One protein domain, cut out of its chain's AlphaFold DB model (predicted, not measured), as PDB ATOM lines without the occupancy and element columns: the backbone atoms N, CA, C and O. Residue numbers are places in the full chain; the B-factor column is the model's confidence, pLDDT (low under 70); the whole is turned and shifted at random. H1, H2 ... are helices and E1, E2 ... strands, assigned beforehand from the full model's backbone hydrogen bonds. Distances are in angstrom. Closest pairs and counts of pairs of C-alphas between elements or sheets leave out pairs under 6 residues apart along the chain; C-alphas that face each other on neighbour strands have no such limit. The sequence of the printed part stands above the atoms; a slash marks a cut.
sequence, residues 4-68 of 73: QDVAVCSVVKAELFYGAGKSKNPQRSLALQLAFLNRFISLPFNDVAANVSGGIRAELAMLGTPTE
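AT A GLANCE: This is residues 4 to 68 of the 73 residues of the protein "PIN domain-containing protein" of Nostoc sp. CENA543 (UniProt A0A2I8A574). A hairpin of two helices, H1 and H2, has a tiny pair of parallel strands, E1 and E2, at its open end, and a third helix, H3, is held off to one side with no contact to the other two helices. The result is a loose, open shape, in which residues 47 to 52 and 59 to 64 stick out free and the last residues fold back beside H3. The printed part has 65 residues with three named helices and two named strands, in the order E1, H1, H2, E2, H3; the sheet has the order E1, E2 and is parallel, and the class is mostly helix. The whole is loose, with a radius of gyration of the C-alphas of 15.3 A and spans of 43 by 29 by 18 A.

HOW THE PARTS SIT: Begin at the sheet, where E1, residues 7 to 9, and E2, residues 41 to 43, are parallel neighbours at 35 degrees. Look there for N 8 and O 41, 2.9 A apart, and N 43 and O 8, 3.0 A apart, both within hydrogen-bond range. Between these strands in the chain come H1, residues 10 to 22, and H2, residues 26 to 37, which complete a strand-helix-strand unit, two parallel neighbour strands with helices between them, and its crossover is right-handed. H1 and H2 form a helical hairpin: they touch, closest at the C-alphas of Ala 20 and Ser 29, 4.9 A apart, and run opposite ways at a shallow tilt of 24 degrees. From H1 to E2 the closest C-alphas are those of Ser 10 and Leu 43, 6.0 A apart. H3, residues 47 to 62, is apart from E1, H1 and H2. In H1, H2 and H3 every O i to N i+4 pair is within hydrogen-bond range.

IN THESE COORDINATES: Find C-alpha 7 at (30.276, -53.658, -54.379), where E1 begins; it is 6.8 A long, and E2 is 6.5 A. H1 starts at C-alpha 10, (23.930, -46.363, -54.165), and runs 18.5 A to residue 22. H2 covers 16.1 A from residue 26 to residue 37. H3, the longest helix, runs 22.7 A from residue 47 to C-alpha 62 at (3.861, -59.645, -41.370).

THE WHOLE: The two C-alphas farthest apart are those of Arg 28 and Met 62, at 43.3 A. The printed part has no cut, and the links E1 to H1, H1 to H2, H2 to E2 and E2 to H3 are tight. The mean pLDDT of the printed part is 94.1, and no printed residue is under 70.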
ATOM      1  N   GLN A   4      37.307 -56.745 -56.731       81.44
ATOM      2  CA  GLN A   4      36.266 -56.660 -57.762       81.44
ATOM      3  C   GLN A   4      35.013 -57.473 -57.400       81.44
ATOM      4  O   GLN A   4      33.954 -57.231 -57.966       81.44
ATOM      5  N   ASP A   5      35.113 -58.376 -56.417       88.50
ATOM      6  CA  ASP A   5      33.979 -59.147 -55.892       88.50
ATOM      7  C   ASP A   5      33.167 -58.349 -54.850       88.50
ATOM      8  O   ASP A   5      32.204 -58.865 -54.286       88.50
ATOM      9  N   VAL A   6      33.568 -57.106 -54.551       91.06
ATOM     10  CA  VAL A   6      32.944 -56.249 -53.536       91.06
ATOM     11  C   VAL A   6      32.310 -55.030 -54.201       91.06
ATOM     12  O   VAL A   6      32.959 -54.291 -54.943       91.06
ATOM     13  N   ALA A   7      31.039 -54.791 -53.883       93.19
ATOM     14  CA  ALA A   7      30.276 -53.658 -54.379       93.19
ATOM     15  C   ALA A   7      29.626 -52.872 -53.234       93.19
ATOM     16  O   ALA A   7      29.409 -53.395 -52.143       93.19
ATOM     17  N   VAL A   8      29.297 -51.611 -53.506       93.50
ATOM     18  CA  VAL A   8      28.579 -50.719 -52.588       93.50
ATOM     19  C   VAL A   8      27.266 -50.282 -53.241       93.50
ATOM     20  O   VAL A   8      27.257 -49.828 -54.388       93.50
ATOM     21  N   CYS A   9      26.150 -50.401 -52.518       94.25
ATOM     22  CA  CYS A   9      24.846 -49.903 -52.964       94.25
ATOM     23  C   CYS A   9      24.846 -48.365 -53.062       94.25
ATOM     24  O   CYS A   9      25.477 -47.664 -52.266       94.25
ATOM     25  N   SER A  10      24.115 -47.811 -54.032       94.56
ATOM     26  CA  SER A  10      23.930 -46.363 -54.165       94.56
ATOM     27  C   SER A  10      23.277 -45.717 -52.939       94.56
ATOM     28  O   SER A  10      23.563 -44.552 -52.671       94.56
ATOM     29  N   VAL A  11      22.454 -46.458 -52.189       94.81
ATOM     30  CA  VAL A  11      21.815 -45.992 -50.946       94.81
ATOM     31  C   VAL A  11      22.871 -45.744 -49.871       94.81
ATOM     32  O   VAL A  11      23.006 -44.617 -49.403       94.81
ATOM     33  N   VAL A  12      23.741 -46.726 -49.615       94.75
ATOM     34  CA  VAL A  12      24.882 -46.581 -48.692       94.75
ATOM     35  C   VAL A  12      25.790 -45.418 -49.103       94.75
ATOM     36  O   VAL A  12      26.272 -44.656 -48.266       94.75
ATOM     37  N   LYS A  13      26.012 -45.209 -50.407       95.38
ATOM     38  CA  LYS A  13      26.761 -44.031 -50.876       95.38
ATOM     39  C   LYS A  13      26.089 -42.709 -50.521       95.38
ATOM     40  O   LYS A  13      26.790 -41.769 -50.145       95.38
ATOM     41  N   ALA A  14      24.765 -42.625 -50.636       94.94
ATOM     42  CA  ALA A  14      24.026 -41.438 -50.228       94.94
ATOM     43  C   ALA A  14      24.185 -41.177 -48.721       94.94
ATOM     44  O   ALA A  14      24.435 -40.036 -48.329       94.94
ATOM     45  N   GLU A  15      24.155 -42.222 -47.889       96.06
ATOM     46  CA  GLU A  15      24.394 -42.106 -46.445       96.06
ATOM     47  C   GLU A  15      25.815 -41.632 -46.117       96.06
ATOM     48  O   GLU A  15      25.999 -40.741 -45.283       96.06
ATOM     49  N   LEU A  16      26.831 -42.149 -46.818       96.56
ATOM     50  CA  LEU A  16      28.219 -41.702 -46.650       96.56
ATOM     51  C   LEU A  16      28.398 -40.228 -47.038       96.56
ATOM     52  O   LEU A  16      29.098 -39.487 -46.343       96.56
ATOM     53  N   PHE A  17      27.748 -39.772 -48.113       96.75
ATOM     54  CA  PHE A  17      27.763 -38.360 -48.500       96.75
ATOM     55  C   PHE A  17      27.004 -37.475 -47.513       96.75
ATOM     56  O   PHE A  17      27.501 -36.404 -47.159       96.75
ATOM     57  N   TYR A  18      25.856 -37.930 -47.010       96.94
ATOM     58  CA  TYR A  18      25.125 -37.240 -45.950       96.94
ATOM     59  C   TYR A  18      25.991 -37.085 -44.689       96.94
ATOM     60  O   TYR A  18      26.146 -35.978 -44.165       96.94
ATOM     61  N   GLY A  19      26.635 -38.170 -44.249       97.00
ATOM     62  CA  GLY A  19      27.557 -38.162 -43.116       97.00
ATOM     63  C   GLY A  19      28.747 -37.224 -43.328       97.00
ATOM     64  O   GLY A  19      29.110 -36.467 -42.423       97.00
ATOM     65  N   ALA A  20      29.321 -37.202 -44.535       97.62
ATOM     66  CA  ALA A  20      30.382 -36.263 -44.890       97.62
ATOM     67  C   ALA A  20      29.906 -34.803 -44.809       97.62
ATOM     68  O   ALA A  20      30.584 -33.981 -44.187       97.62
ATOM     69  N   GLY A  21      28.727 -34.495 -45.357       97.00
ATOM     70  CA  GLY A  21      28.127 -33.159 -45.331       97.00
ATOM     71  C   GLY A  21      27.828 -32.643 -43.920       97.00
ATOM     72  O   GLY A  21      28.019 -31.462 -43.648       97.00
ATOM     73  N   LYS A  22      27.433 -33.530 -42.998       97.50
ATOM     74  CA  LYS A  22      27.139 -33.195 -41.592       97.50
ATOM     75  C   LYS A  22      28.391 -33.094 -40.701       97.50
ATOM     76  O   LYS A  22      28.302 -32.720 -39.532       97.50
ATOM     77  N   SER A  23      29.562 -33.477 -41.206       97.12
ATOM     78  CA  SER A  23      30.779 -33.576 -40.396       97.12
ATOM     79  C   SER A  23      31.377 -32.211 -40.014       97.12
ATOM     80  O   SER A  23      31.096 -31.186 -40.630       97.12
ATOM     81  N   LYS A  24      32.290 -32.202 -39.028       96.69
ATOM     82  CA  LYS A  24      33.022 -30.989 -38.602       96.69
ATOM     83  C   LYS A  24      33.886 -30.366 -39.711       96.69
ATOM     84  O   LYS A  24      34.200 -29.185 -39.639       96.69
ATOM     85  N   ASN A  25      34.312 -31.158 -40.698       97.56
ATOM     86  CA  ASN A  25      35.075 -30.685 -41.853       97.56
ATOM     87  C   ASN A  25      34.561 -31.381 -43.127       97.56
ATOM     88  O   ASN A  25      35.118 -32.409 -43.526       97.56
ATOM     89  N   PRO A  26      33.495 -30.846 -43.754       97.69
ATOM     90  CA  PRO A  26      32.815 -31.508 -44.864       97.69
ATOM     91  C   PRO A  26      33.711 -31.811 -46.063       97.69
ATOM     92  O   PRO A  26      33.622 -32.902 -46.622       97.69
ATOM     93  N   GLN A  27      34.624 -30.902 -46.424       97.94
ATOM     94  CA  GLN A  27      35.535 -31.112 -47.554       97.94
ATOM     95  C   GLN A  27      36.498 -32.273 -47.301       97.94
ATOM     96  O   GLN A  27      36.647 -33.152 -48.151       97.94
ATOM     97  N   ARG A  28      37.120 -32.318 -46.113       97.94
ATOM     98  CA  ARG A  28      38.016 -33.419 -45.740       97.94
ATOM     99  C   ARG A  28      37.264 -34.746 -45.684       97.94
ATOM    100  O   ARG A  28      37.758 -35.744 -46.203       97.94
ATOM    101  N   SER A  29      36.091 -34.764 -45.058       97.75
ATOM    102  CA  SER A  29      35.288 -35.982 -44.943       97.75
ATOM    103  C   SER A  29      34.847 -36.489 -46.312       97.75
ATOM    104  O   SER A  29      35.001 -37.674 -46.586       97.75
ATOM    105  N   LEU A  30      34.382 -35.606 -47.201       97.88
ATOM    106  CA  LEU A  30      33.988 -35.975 -48.559       97.88
ATOM    107  C   LEU A  30      35.163 -36.562 -49.350       97.88
ATOM    108  O   LEU A  30      34.999 -37.595 -49.993       97.88
ATOM    109  N   ALA A  31      36.352 -35.958 -49.261       98.06
ATOM    110  CA  ALA A  31      37.545 -36.477 -49.928       98.06
ATOM    111  C   ALA A  31      37.889 -37.907 -49.473       98.06
ATOM    112  O   ALA A  31      38.212 -38.758 -50.301       98.06
ATOM    113  N   LEU A  32      37.765 -38.194 -48.173       97.56
ATOM    114  CA  LEU A  32      37.969 -39.542 -47.636       97.56
ATOM    115  C   LEU A  32      36.905 -40.528 -48.133       97.56
ATOM    116  O   LEU A  32      37.258 -41.637 -48.533       97.56
ATOM    117  N   GLN A  33      35.630 -40.127 -48.159       97.06
ATOM    118  CA  GLN A  33      34.564 -40.993 -48.671       97.06
ATOM    119  C   GLN A  33      34.746 -41.294 -50.160       97.06
ATOM    120  O   GLN A  33      34.621 -42.443 -50.568       97.06
ATOM    121  N   LEU A  34      35.117 -40.305 -50.976       96.50
ATOM    122  CA  LEU A  34      35.405 -40.520 -52.398       96.50
ATOM    123  C   LEU A  34      36.598 -41.459 -52.606       96.50
ATOM    124  O   LEU A  34      36.528 -42.363 -53.437       96.50
ATOM    125  N   ALA A  35      37.671 -41.295 -51.825       96.50
ATOM    126  CA  ALA A  35      38.833 -42.179 -51.890       96.50
ATOM    127  C   ALA A  35      38.485 -43.633 -51.522       96.50
ATOM    128  O   ALA A  35      38.996 -44.565 -52.140       96.50
ATOM    129  N   PHE A  36      37.602 -43.832 -50.541       94.81
ATOM    130  CA  PHE A  36      37.079 -45.152 -50.193       94.81
ATOM    131  C   PHE A  36      36.211 -45.732 -51.319       94.81
ATOM    132  O   PHE A  36      36.462 -46.845 -51.778       94.81
ATOM    133  N   LEU A  37      35.231 -44.964 -51.802       94.38
ATOM    134  CA  LEU A  37      34.251 -45.415 -52.790       94.38
ATOM    135  C   LEU A  37      34.859 -45.717 -54.161       94.38
ATOM    136  O   LEU A  37      34.396 -46.637 -54.828       94.38
ATOM    137  N   ASN A  38      35.930 -45.023 -54.557       93.50
ATOM    138  CA  ASN A  38      36.639 -45.288 -55.816       93.50
ATOM    139  C   ASN A  38      37.275 -46.686 -55.898       93.50
ATOM    140  O   ASN A  38      37.739 -47.084 -56.964       93.50
ATOM    141  N   ARG A  39      37.325 -47.432 -54.790       92.12
ATOM    142  CA  ARG A  39      37.879 -48.789 -54.748       92.12
ATOM    143  C   ARG A  39      36.857 -49.874 -55.086       92.12
ATOM    144  O   ARG A  39      37.267 -51.020 -55.249       92.12
ATOM    145  N   PHE A  40      35.570 -49.534 -55.160       91.44
ATOM    146  CA  PHE A  40      34.479 -50.500 -55.275       91.44
ATOM    147  C   PHE A  40      33.540 -50.159 -56.426       91.44
ATOM    148  O   PHE A  40      33.328 -48.993 -56.764       91.44
ATOM    149  N   ILE A  41      32.923 -51.191 -56.995       92.75
ATOM    150  CA  ILE A  41      31.832 -51.003 -57.950       92.75
ATOM    151  C   ILE A  41      30.617 -50.475 -57.193       92.75
ATOM    152  O   ILE A  41      30.282 -50.940 -56.105       92.75
ATOM    153  N   SER A  42      29.928 -49.507 -57.789       91.88
ATOM    154  CA  SER A  42      28.631 -49.068 -57.298       91.88
ATOM    155  C   SER A  42      27.507 -49.764 -58.031       91.88
ATOM    156  O   SER A  42      27.423 -49.645 -59.251       91.88
ATOM    157  N   LEU A  43      26.565 -50.325 -57.285       94.06
ATOM    158  CA  LEU A  43      25.318 -50.832 -57.851       94.06
ATOM    159  C   LEU A  43      24.179 -49.831 -57.614       94.06
ATOM    160  O   LEU A  43      24.082 -49.286 -56.511       94.06
ATOM    161  N   PRO A  44      23.355 -49.528 -58.632       94.38
ATOM    162  CA  PRO A  44      22.197 -48.664 -58.462       94.38
ATOM    163  C   PRO A  44      21.066 -49.407 -57.743       94.38
ATOM    164  O   PRO A  44      20.832 -50.586 -58.002       94.38
ATOM    165  N   PHE A  45      20.308 -48.687 -56.923       94.94
ATOM    166  CA  PHE A  45      18.993 -49.136 -56.478       94.94
ATOM    167  C   PHE A  45      17.966 -48.861 -57.582       94.94
ATOM    168  O   PHE A  45      17.458 -47.748 -57.712       94.94
ATOM    169  N   ASN A  46      17.746 -49.850 -58.446       94.62
ATOM    170  CA  ASN A  46      16.852 -49.769 -59.603       94.62
ATOM    171  C   ASN A  46      15.503 -50.465 -59.332       94.62
ATOM    172  O   ASN A  46      15.285 -51.009 -58.253       94.62
ATOM    173  N   ASP A  47      14.617 -50.498 -60.329       96.44
ATOM    174  CA  ASP A  47      13.268 -51.072 -60.186       96.44
ATOM    175  C   ASP A  47      13.271 -52.553 -59.771       96.44
ATOM    176  O   ASP A  47      12.388 -52.996 -59.035       96.44
ATOM    177  N   VAL A  48      14.282 -53.325 -60.190       95.94
ATOM    178  CA  VAL A  48      14.427 -54.731 -59.778       95.94
ATOM    179  C   VAL A  48      14.730 -54.817 -58.283       95.94
ATOM    180  O   VAL A  48      14.072 -55.576 -57.570       95.94
ATOM    181  N   ALA A  49      15.684 -54.016 -57.795       95.31
ATOM    182  CA  ALA A  49      16.008 -53.940 -56.372       95.31
ATOM    183  C   ALA A  49      14.812 -53.431 -55.550       95.31
ATOM    184  O   ALA A  49      14.500 -54.002 -54.506       95.31
ATOM    185  N   ALA A  50      14.081 -52.435 -56.062       94.88
ATOM    186  CA  ALA A  50      12.881 -51.897 -55.427       94.88
ATOM    187  C   ALA A  50      11.775 -52.951 -55.270       94.88
ATOM    188  O   ALA A  50      11.181 -53.062 -54.197       94.88
ATOM    189  N   ASN A  51      11.529 -53.760 -56.306       97.00
ATOM    190  CA  ASN A  51      10.533 -54.828 -56.252       97.00
ATOM    191  C   ASN A  51      10.891 -55.901 -55.207       97.00
ATOM    192  O   ASN A  51      10.036 -56.317 -54.426       97.00
ATOM    193  N   VAL A  52      12.160 -56.320 -55.153       95.75
ATOM    194  CA  VAL A  52      12.634 -57.312 -54.170       95.75
ATOM    195  C   VAL A  52      12.579 -56.755 -52.744       95.75
ATOM    196  O   VAL A  52      12.025 -57.400 -51.855       95.75
ATOM    197  N   SER A  53      13.088 -55.539 -52.539       94.00
ATOM    198  CA  SER A  53      13.056 -54.818 -51.259       94.00
ATOM    199  C   SER A  53      11.636 -54.685 -50.707       94.00
ATOM    200  O   SER A  53      11.385 -54.981 -49.538       94.00
ATOM    201  N   GLY A  54      10.676 -54.315 -51.563       93.12
ATOM    202  CA  GLY A  54       9.264 -54.216 -51.197       93.12
ATOM    203  C   GLY A  54       8.682 -55.541 -50.699       93.12
ATOM    204  O   GLY A  54       7.987 -55.555 -49.681       93.12
ATOM    205  N   GLY A  55       9.006 -56.652 -51.369       95.69
ATOM    206  CA  GLY A  55       8.597 -57.993 -50.945       95.69
ATOM    207  C   GLY A  55       9.152 -58.370 -49.570       95.69
ATOM    208  O   GLY A  55       8.385 -58.744 -48.683       95.69
ATOM    209  N   ILE A  56      10.460 -58.184 -49.363       94.12
ATOM    210  CA  ILE A  56      11.125 -58.471 -48.080       94.12
ATOM    211  C   ILE A  56      10.522 -57.614 -46.961       94.12
ATOM    212  O   ILE A  56      10.225 -58.109 -45.875       94.12
ATOM    213  N   ARG A  57      10.280 -56.325 -47.225       92.81
ATOM    214  CA  ARG A  57       9.672 -55.416 -46.248       92.81
ATOM    215  C   ARG A  57       8.275 -55.866 -45.830       92.81
ATOM    216  O   ARG A  57       7.942 -55.788 -44.648       92.81
ATOM    217  N   ALA A  58       7.458 -56.299 -46.788       92.75
ATOM    218  CA  ALA A  58       6.117 -56.800 -46.511       92.75
ATOM    219  C   ALA A  58       6.166 -58.071 -45.653       92.75
ATOM    220  O   ALA A  58       5.417 -58.184 -44.685       92.75
ATOM    221  N   GLU A  59       7.084 -58.990 -45.958       94.62
ATOM    222  CA  GLU A  59       7.298 -60.212 -45.181       94.62
ATOM    223  C   GLU A  59       7.711 -59.913 -43.735       94.62
ATOM    224  O   GLU A  59       7.066 -60.378 -42.795       94.62
ATOM    225  N   LEU A  60       8.715 -59.059 -43.540       92.25
ATOM    226  CA  LEU A  60       9.176 -58.651 -42.210       92.25
ATOM    227  C   LEU A  60       8.085 -57.944 -41.397       92.25
ATOM    228  O   LEU A  60       7.978 -58.152 -40.187       92.25
ATOM    229  N   ALA A  61       7.245 -57.135 -42.049       91.69
ATOM    230  CA  ALA A  61       6.106 -56.499 -41.396       91.69
ATOM    231  C   ALA A  61       5.059 -57.528 -40.937       91.69
ATOM    232  O   ALA A  61       4.555 -57.417 -39.819       91.69
ATOM    233  N   MET A  62       4.766 -58.550 -41.753       93.12
ATOM    234  CA  MET A  62       3.861 -59.645 -41.370       93.12
ATOM    235  C   MET A  62       4.405 -60.468 -40.197       93.12
ATOM    236  O   MET A  62       3.630 -60.910 -39.351       93.12
ATOM    237  N   LEU A  63       5.726 -60.644 -40.121       94.19
ATOM    238  CA  LEU A  63       6.398 -61.363 -39.036       94.19
ATOM    239  C   LEU A  63       6.561 -60.529 -37.750       94.19
ATOM    240  O   LEU A  63       7.025 -61.054 -36.739       94.19
ATOM    241  N   GLY A  64       6.175 -59.247 -37.759       91.31
ATOM    242  CA  GLY A  64       6.319 -58.354 -36.607       91.31
ATOM    243  C   GLY A  64       7.762 -57.915 -36.333       91.31
ATOM    244  O   GLY A  64       8.067 -57.488 -35.222       91.31
ATOM    245  N   THR A  65       8.646 -57.999 -37.332       89.19
ATOM    246  CA  THR A  65      10.077 -57.661 -37.231       89.19
ATOM    247  C   THR A  65      10.471 -56.570 -38.234       89.19
ATOM    248  O   THR A  65      11.271 -56.828 -39.135       89.19
ATOM    249  N   PRO A  66       9.902 -55.354 -38.143       80.69
ATOM    250  CA  PRO A  66      10.231 -54.286 -39.080       80.69
ATOM    251  C   PRO A  66      11.702 -53.863 -38.942       80.69
ATOM    252  O   PRO A  66      12.214 -53.723 -37.833       80.69
ATOM    253  N   THR A  67      12.366 -53.638 -40.074       79.38
ATOM    254  CA  THR A  67      13.720 -53.071 -40.162       79.38
ATOM    255  C   THR A  67      13.671 -51.621 -40.635       79.38
ATOM    256  O   THR A  67      12.657 -51.157 -41.172       79.38
ATOM    257  N   GLU A  68      14.770 -50.894 -40.432       82.25
ATOM    258  CA  GLU A  68      14.878 -49.517 -40.902       82.25
ATOM    259  C   GLU A  68      14.779 -49.449 -42.438       82.25
ATOM    260  O   GLU A  68      15.298 -50.329 -43.131       82.25
TER     261      GLU A  68